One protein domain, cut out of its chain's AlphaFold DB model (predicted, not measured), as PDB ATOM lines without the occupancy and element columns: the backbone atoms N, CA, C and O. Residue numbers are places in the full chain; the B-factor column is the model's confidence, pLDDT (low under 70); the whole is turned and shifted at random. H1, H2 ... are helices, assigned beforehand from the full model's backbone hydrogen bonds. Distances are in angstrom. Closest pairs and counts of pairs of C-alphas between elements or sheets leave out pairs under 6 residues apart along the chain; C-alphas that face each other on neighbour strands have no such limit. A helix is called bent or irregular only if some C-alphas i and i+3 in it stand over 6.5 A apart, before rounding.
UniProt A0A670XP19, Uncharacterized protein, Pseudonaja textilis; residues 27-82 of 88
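This is residues 27 to 82 of the 88 residues of an uncharacterized protein of Pseudonaja textilis (UniProt A0A670XP19). The printed part is a long, narrow loop: an unnamed stretch, residues 27 to 47, runs out along the length, the chain turns at the far end, and the long helix H1 runs back beside that stretch. A short link then leads to the small helix H2, at the end of the rod where the printed part began. The 56 printed residues hold two named helices, H1 and then H2, and no named strand; the class is all helix, though under half of the residues, 25 of 56, are in named elements. The whole is extended, with a radius of gyration of the C-alphas of 15.8 A and spans of 49 by 18 by 18 A.

Residues 44 to 50 stand free, of which 48 to 50 belong to H1, the helix of residues 48 to 66. H1 and H2, the helix of residues 73 to 78, are apart, with no C-alpha of the one within 8 A of the other. They are joined by a short link of 6 residues. In H1 and H2 every O i to N i+4 pair is within hydrogen-bond range.

The printed part begins with C-alpha 27 at (143.500, 140.022, 181.027). After residues 27 to 47, H1 begins at Ala 48, with its C-alpha at (126.384, 173.858, 182.768), and measures 27.0 A from first to last C-alpha. H2 measures 8.7 A from Ile 73 to Leu 78 and ends with C-alpha 78 at (143.487, 137.742, 195.890). Neither helix is bent.

The two C-alphas farthest apart are those of Asn 45 and Phe 81, at 49.1 A. The C-alphas of Gly 27 and His 82, the first and last printed, are 20.4 A apart. The printed part has no cut. The mean pLDDT of the printed part is 85.0, and the model's confidence is under 70 at residues 27 to 32 and residue 82.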
ATOM      1  N   GLY A  27     142.741 139.930 179.762       60.34
ATOM      2  CA  GLY A  27     143.500 140.022 181.027       60.34
ATOM      3  C   GLY A  27     143.076 141.109 182.030       60.34
ATOM      4  O   GLY A  27     143.911 141.686 182.719       60.34
ATOM      5  N   LEU A  28     141.784 141.393 182.139       60.84
ATOM      6  CA  LEU A  28     141.185 142.355 183.040       60.84
ATOM      7  C   LEU A  28     140.246 141.623 184.006       60.84
ATOM      8  O   LEU A  28     139.032 141.607 183.807       60.84
ATOM      9  N   PRO A  29     140.766 141.059 185.111       59.59
ATOM     10  CA  PRO A  29     139.941 140.556 186.200       59.59
ATOM     11  C   PRO A  29     139.394 141.735 187.028       59.59
ATOM     12  O   PRO A  29     139.528 141.761 188.252       59.59
ATOM     13  N   VAL A  30     138.769 142.720 186.380       62.06
ATOM     14  CA  VAL A  30     138.179 143.895 187.028       62.06
ATOM     15  C   VAL A  30     136.931 143.454 187.801       62.06
ATOM     16  O   VAL A  30     136.175 142.581 187.368       62.06
ATOM     17  N   LYS A  31     136.729 144.001 189.002       66.56
ATOM     18  CA  LYS A  31     135.500 143.775 189.772       66.56
ATOM     19  C   LYS A  31     134.346 144.485 189.050       66.56
ATOM     20  O   LYS A  31     134.301 145.709 189.070       66.56
ATOM     21  N   PHE A  32     133.398 143.747 188.466       67.81
ATOM     22  CA  PHE A  32     132.139 144.304 187.939       67.81
ATOM     23  C   PHE A  32     131.178 144.656 189.087       67.81
ATOM     24  O   PHE A  32     130.136 144.032 189.267       67.81
ATOM     25  N   ARG A  33     131.567 145.617 189.929       78.00
ATOM     26  CA  ARG A  33     130.707 146.177 190.976       78.00
ATOM     27  C   ARG A  33     130.379 147.612 190.605       78.00
ATOM     28  O   ARG A  33     131.272 148.454 190.559       78.00
ATOM     29  N   THR A  34     129.103 147.874 190.367       87.62
ATOM     30  CA  THR A  34     128.607 149.225 190.112       87.62
ATOM     31  C   THR A  34     128.160 149.834 191.431       87.62
ATOM     32  O   THR A  34     127.277 149.297 192.094       87.62
ATOM     33  N   TYR A  35     128.778 150.947 191.814       89.69
ATOM     34  CA  TYR A  35     128.333 151.758 192.942       89.69
ATOM     35  C   TYR A  35     127.556 152.945 192.390       89.69
ATOM     36  O   TYR A  35     128.039 153.633 191.491       89.69
ATOM     37  N   ILE A  36     126.352 153.161 192.908       93.50
ATOM     38  CA  ILE A  36     125.499 154.285 192.526       93.50
ATOM     39  C   ILE A  36     125.636 155.335 193.627       93.50
ATOM     40  O   ILE A  36     125.425 155.031 194.800       93.50
ATOM     41  N   GLY A  37     126.080 156.532 193.247       91.62
ATOM     42  CA  GLY A  37     126.224 157.662 194.161       91.62
ATOM     43  C   GLY A  37     124.892 158.353 194.449       91.62
ATOM     44  O   GLY A  37     123.867 158.039 193.848       91.62
ATOM     45  N   GLU A  38     124.930 159.322 195.358       92.81
ATOM     46  CA  GLU A  38     123.782 160.186 195.623       92.81
ATOM     47  C   GLU A  38     123.386 160.984 194.368       92.81
ATOM     48  O   GLU A  38     124.259 161.394 193.590       92.81
ATOM     49  N   PRO A  39     122.080 161.204 194.147       93.44
ATOM     50  CA  PRO A  39     121.607 161.963 193.000       93.44
ATOM     51  C   PRO A  39     122.050 163.426 193.098       93.44
ATOM     52  O   PRO A  39     121.972 164.056 194.151       93.44
ATOM     53  N   ILE A  40     122.469 163.994 191.969       91.50
ATOM     54  CA  ILE A  40     122.793 165.418 191.880       91.50
ATOM     55  C   ILE A  40     121.483 166.185 191.698       91.50
ATOM     56  O   ILE A  40     120.793 166.007 190.695       91.50
ATOM     57  N   LEU A  41     121.136 167.030 192.669       90.81
ATOM     58  CA  LEU A  41     119.909 167.826 192.623       90.81
ATOM     59  C   LEU A  41     119.966 168.861 191.494       90.81
ATOM     60  O   LEU A  41     120.926 169.627 191.378       90.81
ATOM     61  N   TYR A  42     118.908 168.894 190.684       85.00
ATOM     62  CA  TYR A  42     118.743 169.886 189.632       85.00
ATOM     63  C   TYR A  42     118.458 171.264 190.236       85.00
ATOM     64  O   TYR A  42     117.601 171.407 191.108       85.00
ATOM     65  N   ASN A  43     119.165 172.282 189.753       89.12
ATOM     66  CA  ASN A  43     118.934 173.671 190.120       89.12
ATOM     67  C   ASN A  43     118.911 174.519 188.836       89.12
ATOM     68  O   ASN A  43     119.911 174.521 188.115       89.12
ATOM     69  N   PRO A  44     117.806 175.231 188.544       87.88
ATOM     70  CA  PRO A  44     117.647 175.994 187.304       87.88
ATOM     71  C   PRO A  44     118.593 177.199 187.194       87.88
ATOM     72  O   PRO A  44     118.806 177.697 186.095       87.88
ATOM     73  N   ASN A  45     119.181 177.649 188.305       90.88
ATOM     74  CA  ASN A  45     120.075 178.810 188.337       90.88
ATOM     75  C   ASN A  45     121.554 178.447 188.114       90.88
ATOM     76  O   ASN A  45     122.414 179.316 188.202       90.88
ATOM     77  N   VAL A  46     121.866 177.166 187.899       89.50
ATOM     78  CA  VAL A  46     123.244 176.666 187.805       89.50
ATOM     79  C   VAL A  46     123.680 176.579 186.347       89.50
ATOM     80  O   VAL A  46     123.004 175.975 185.514       89.50
ATOM     81  N   THR A  47     124.852 177.132 186.051       93.88
ATOM     82  CA  THR A  47     125.477 177.050 184.727       93.88
ATOM     83  C   THR A  47     125.948 175.620 184.439       93.88
ATOM     84  O   THR A  47     126.367 174.894 185.343       93.88
ATOM     85  N   ALA A  48     125.947 175.202 183.169       92.12
ATOM     86  CA  ALA A  48     126.384 173.858 182.768       92.12
ATOM     87  C   ALA A  48     127.801 173.501 183.271       92.12
ATOM     88  O   ALA A  48     128.055 172.362 183.664       92.12
ATOM     89  N   GLU A  49     128.709 174.480 183.320       93.88
ATOM     90  CA  GLU A  49     130.082 174.305 183.810       93.88
ATOM     91  C   GLU A  49     130.137 173.969 185.308       93.88
ATOM     92  O   GLU A  49     130.842 173.047 185.724       93.88
ATOM     93  N   GLU A  50     129.343 174.662 186.122       92.88
ATOM     94  CA  GLU A  50     129.252 174.410 187.561       92.88
ATOM     95  C   GLU A  50     128.650 173.030 187.851       92.88
ATOM     96  O   GLU A  50     129.099 172.320 188.758       92.88
ATOM     97  N   LEU A  51     127.656 172.616 187.058       93.81
ATOM     98  CA  LEU A  51     127.062 171.285 187.158       93.81
ATOM     99  C   LEU A  51     128.078 170.186 186.805       93.81
ATOM    100  O   LEU A  51     128.175 169.174 187.510       93.81
ATOM    101  N   ALA A  52     128.880 170.393 185.758       94.00
ATOM    102  CA  ALA A  52     129.949 169.474 185.378       94.00
ATOM    103  C   ALA A  52     131.026 169.373 186.474       94.00
ATOM    104  O   ALA A  52     131.463 168.269 186.818       94.00
ATOM    105  N   ALA A  53     131.406 170.502 187.082       94.81
ATOM    106  CA  ALA A  53     132.363 170.536 188.187       94.81
ATOM    107  C   ALA A  53     131.857 169.760 189.415       94.81
ATOM    108  O   ALA A  53     132.587 168.930 189.965       94.81
ATOM    109  N   LYS A  54     130.587 169.949 189.800       93.75
ATOM    110  CA  LYS A  54     129.946 169.188 190.889       93.75
ATOM    111  C   LYS A  54     129.934 167.688 190.601       93.75
ATOM    112  O   LYS A  54     130.328 166.894 191.455       93.75
ATOM    113  N   THR A  55     129.565 167.303 189.379       94.31
ATOM    114  CA  THR A  55     129.556 165.898 188.940       94.31
ATOM    115  C   THR A  55     130.944 165.276 189.028       94.31
ATOM    116  O   THR A  55     131.104 164.172 189.551       94.31
ATOM    117  N   LYS A  56     131.973 166.001 188.579       95.56
ATOM    118  CA  LYS A  56     133.366 165.554 188.658       95.56
ATOM    119  C   LYS A  56     133.794 165.292 190.102       95.56
ATOM    120  O   LYS A  56     134.408 164.260 190.367       95.56
ATOM    121  N   ILE A  57     133.461 166.191 191.027       95.62
ATOM    122  CA  ILE A  57     133.794 166.042 192.452       95.62
ATOM    123  C   ILE A  57     133.088 164.817 193.046       95.62
ATOM    124  O   ILE A  57     133.740 163.977 193.673       95.62
ATOM    125  N   ALA A  58     131.782 164.669 192.799       95.06
ATOM    126  CA  ALA A  58     131.001 163.529 193.276       95.06
ATOM    127  C   ALA A  58     131.574 162.200 192.755       95.06
ATOM    128  O   ALA A  58     131.826 161.275 193.531       95.06
ATOM    129  N   LEU A  59     131.891 162.135 191.460       94.62
ATOM    130  CA  LEU A  59     132.478 160.955 190.830       94.62
ATOM    131  C   LEU A  59     133.869 160.628 191.394       94.62
ATOM    132  O   LEU A  59     134.156 159.472 191.700       94.62
ATOM    133  N   GLN A  60     134.723 161.634 191.598       95.06
ATOM    134  CA  GLN A  60     136.037 161.440 192.217       95.06
ATOM    135  C   GLN A  60     135.931 160.930 193.658       95.06
ATOM    136  O   GLN A  60     136.732 160.083 194.059       95.06
ATOM    137  N   SER A  61     134.944 161.398 194.427       94.50
ATOM    138  CA  SER A  61     134.695 160.895 195.782       94.50
ATOM    139  C   SER A  61     134.303 159.411 195.769       94.50
ATOM    140  O   SER A  61     134.843 158.621 196.546       94.50
ATOM    141  N   LEU A  62     133.452 159.010 194.817       93.50
ATOM    142  CA  LEU A  62     133.001 157.632 194.643       93.50
ATOM    143  C   LEU A  62     134.159 156.717 194.226       93.50
ATOM    144  O   LEU A  62     134.323 155.628 194.778       93.50
ATOM    145  N   ILE A  63     135.011 157.188 193.309       91.25
ATOM    146  CA  ILE A  63     136.235 156.488 192.907       91.25
ATOM    147  C   ILE A  63     137.153 156.303 194.115       91.25
ATOM    148  O   ILE A  63     137.542 155.177 194.389       91.25
ATOM    149  N   ARG A  64     137.459 157.357 194.881       92.00
ATOM    150  CA  ARG A  64     138.359 157.255 196.049       92.00
ATOM    151  C   ARG A  64     137.823 156.330 197.141       92.00
ATOM    152  O   ARG A  64     138.607 155.669 197.814       92.00
ATOM    153  N   LYS A  65     136.501 156.281 197.321       91.38
ATOM    154  CA  LYS A  65     135.851 155.422 198.318       91.38
ATOM    155  C   LYS A  65     135.898 153.943 197.933       91.38
ATOM    156  O   LYS A  65     136.088 153.093 198.799       91.38
ATOM    157  N   HIS A  66     135.697 153.629 196.653       88.19
ATOM    158  CA  HIS A  66     135.481 152.250 196.198       88.19
ATOM    159  C   HIS A  66     136.637 151.649 195.396       88.19
ATOM    160  O   HIS A  66     136.710 150.426 195.261       88.19
ATOM    161  N   GLN A  67     137.534 152.478 194.867       86.88
ATOM    162  CA  GLN A  67     138.693 152.066 194.086       86.88
ATOM    163  C   GLN A  67     139.975 152.470 194.808       86.88
ATOM    164  O   GLN A  67     140.174 153.615 195.203       86.88
ATOM    165  N   GLN A  68     140.873 151.505 194.952       81.62
ATOM    166  CA  GLN A  68     142.197 151.725 195.509       81.62
ATOM    167  C   GLN A  68     143.168 152.038 194.368       81.62
ATOM    168  O   GLN A  68     143.347 151.213 193.467       81.62
ATOM    169  N   ILE A  69     143.795 153.213 194.413       82.06
ATOM    170  CA  ILE A  69     144.738 153.702 193.398       82.06
ATOM    171  C   ILE A  69     146.119 153.857 194.066       82.06
ATOM    172  O   ILE A  69     146.181 154.496 195.117       82.06
ATOM    173  N   PRO A  70     147.216 153.308 193.500       82.94
ATOM    174  CA  PRO A  70     147.302 152.586 192.225       82.94
ATOM    175  C   PRO A  70     146.699 151.169 192.279       82.94
ATOM    176  O   PRO A  70     146.709 150.495 193.311       82.94
ATOM    177  N   GLY A  71     146.153 150.715 191.148       78.12
ATOM    178  CA  GLY A  71     145.592 149.369 191.012       78.12
ATOM    179  C   GLY A  71     146.674 148.280 190.992       78.12
ATOM    180  O   GLY A  71     147.795 148.517 190.553       78.12
ATOM    181  N   SER A  72     146.338 147.065 191.443       81.88
ATOM    182  CA  SER A  72     147.220 145.887 191.384       81.88
ATOM    183  C   SER A  72     146.427 144.644 190.983       81.88
ATOM    184  O   SER A  72     145.440 144.305 191.639       81.88
ATOM    185  N   ILE A  73     146.864 143.956 189.919       77.62
ATOM    186  CA  ILE A  73     146.196 142.757 189.378       77.62
ATOM    187  C   ILE A  73     146.240 141.614 190.396       77.62
ATOM    188  O   ILE A  73     145.206 141.020 190.693       77.62
ATOM    189  N   CYS A  74     147.410 141.342 190.986       79.06
ATOM    190  CA  CYS A  74     147.571 140.279 191.981       79.06
ATOM    191  C   CYS A  74     146.677 140.515 193.203       79.06
ATOM    192  O   CYS A  74     146.005 139.592 193.662       79.06
ATOM    193  N   ARG A  75     146.605 141.763 193.693       77.44
ATOM    194  CA  ARG A  75     145.707 142.118 194.802       77.44
ATOM    195  C   ARG A  75     144.241 141.940 194.408       77.44
ATOM    196  O   ARG A  75     143.496 141.319 195.156       77.44
ATOM    197  N   ALA A  76     143.838 142.415 193.228       77.81
ATOM    198  CA  ALA A  76     142.466 142.266 192.739       77.81
ATOM    199  C   ALA A  76     142.048 140.793 192.568       77.81
ATOM    200  O   ALA A  76     140.884 140.459 192.788       77.81
ATOM    201  N   LEU A  77     142.987 139.909 192.208       78.38
ATOM    202  CA  LEU A  77     142.771 138.461 192.159       78.38
ATOM    203  C   LEU A  77     142.652 137.856 193.564       78.38
ATOM    204  O   LEU A  77     141.709 137.111 193.819       78.38
ATOM    205  N   LEU A  78     143.543 138.211 194.497       80.25
ATOM    206  CA  LEU A  78     143.487 137.742 195.890       80.25
ATOM    207  C   LEU A  78     142.215 138.200 196.618       80.25
ATOM    208  O   LEU A  78     141.640 137.444 197.399       80.25
ATOM    209  N   GLU A  79     141.739 139.416 196.350       76.75
ATOM    210  CA  GLU A  79     140.480 139.953 196.883       76.75
ATOM    211  C   GLU A  79     139.237 139.153 196.438       76.75
ATOM    212  O   GLU A  79     138.169 139.335 197.016       76.75
ATOM    213  N   ARG A  80     139.332 138.271 195.430       73.75
ATOM    214  CA  ARG A  80     138.229 137.361 195.054       73.75
ATOM    215  C   ARG A  80     138.089 136.181 196.011       73.75
ATOM    216  O   ARG A  80     136.992 135.654 196.156       73.75
ATOM    217  N   PHE A  81     139.188 135.768 196.637       78.94
ATOM    218  CA  PHE A  81     139.230 134.592 197.507       78.94
ATOM    219  C   PHE A  81     139.155 134.953 198.992       78.94
ATOM    220  O   PHE A  81     138.738 134.129 199.805       78.94
ATOM    221  N   HIS A  82     139.498 136.190 199.355       69.50
ATOM    222  CA  HIS A  82     139.270 136.688 200.705       69.50
ATOM    223  C   HIS A  82     137.779 136.972 200.930       69.50
ATOM    224  O   HIS A  82     137.180 137.823 200.273       69.50
TER     225      HIS A  82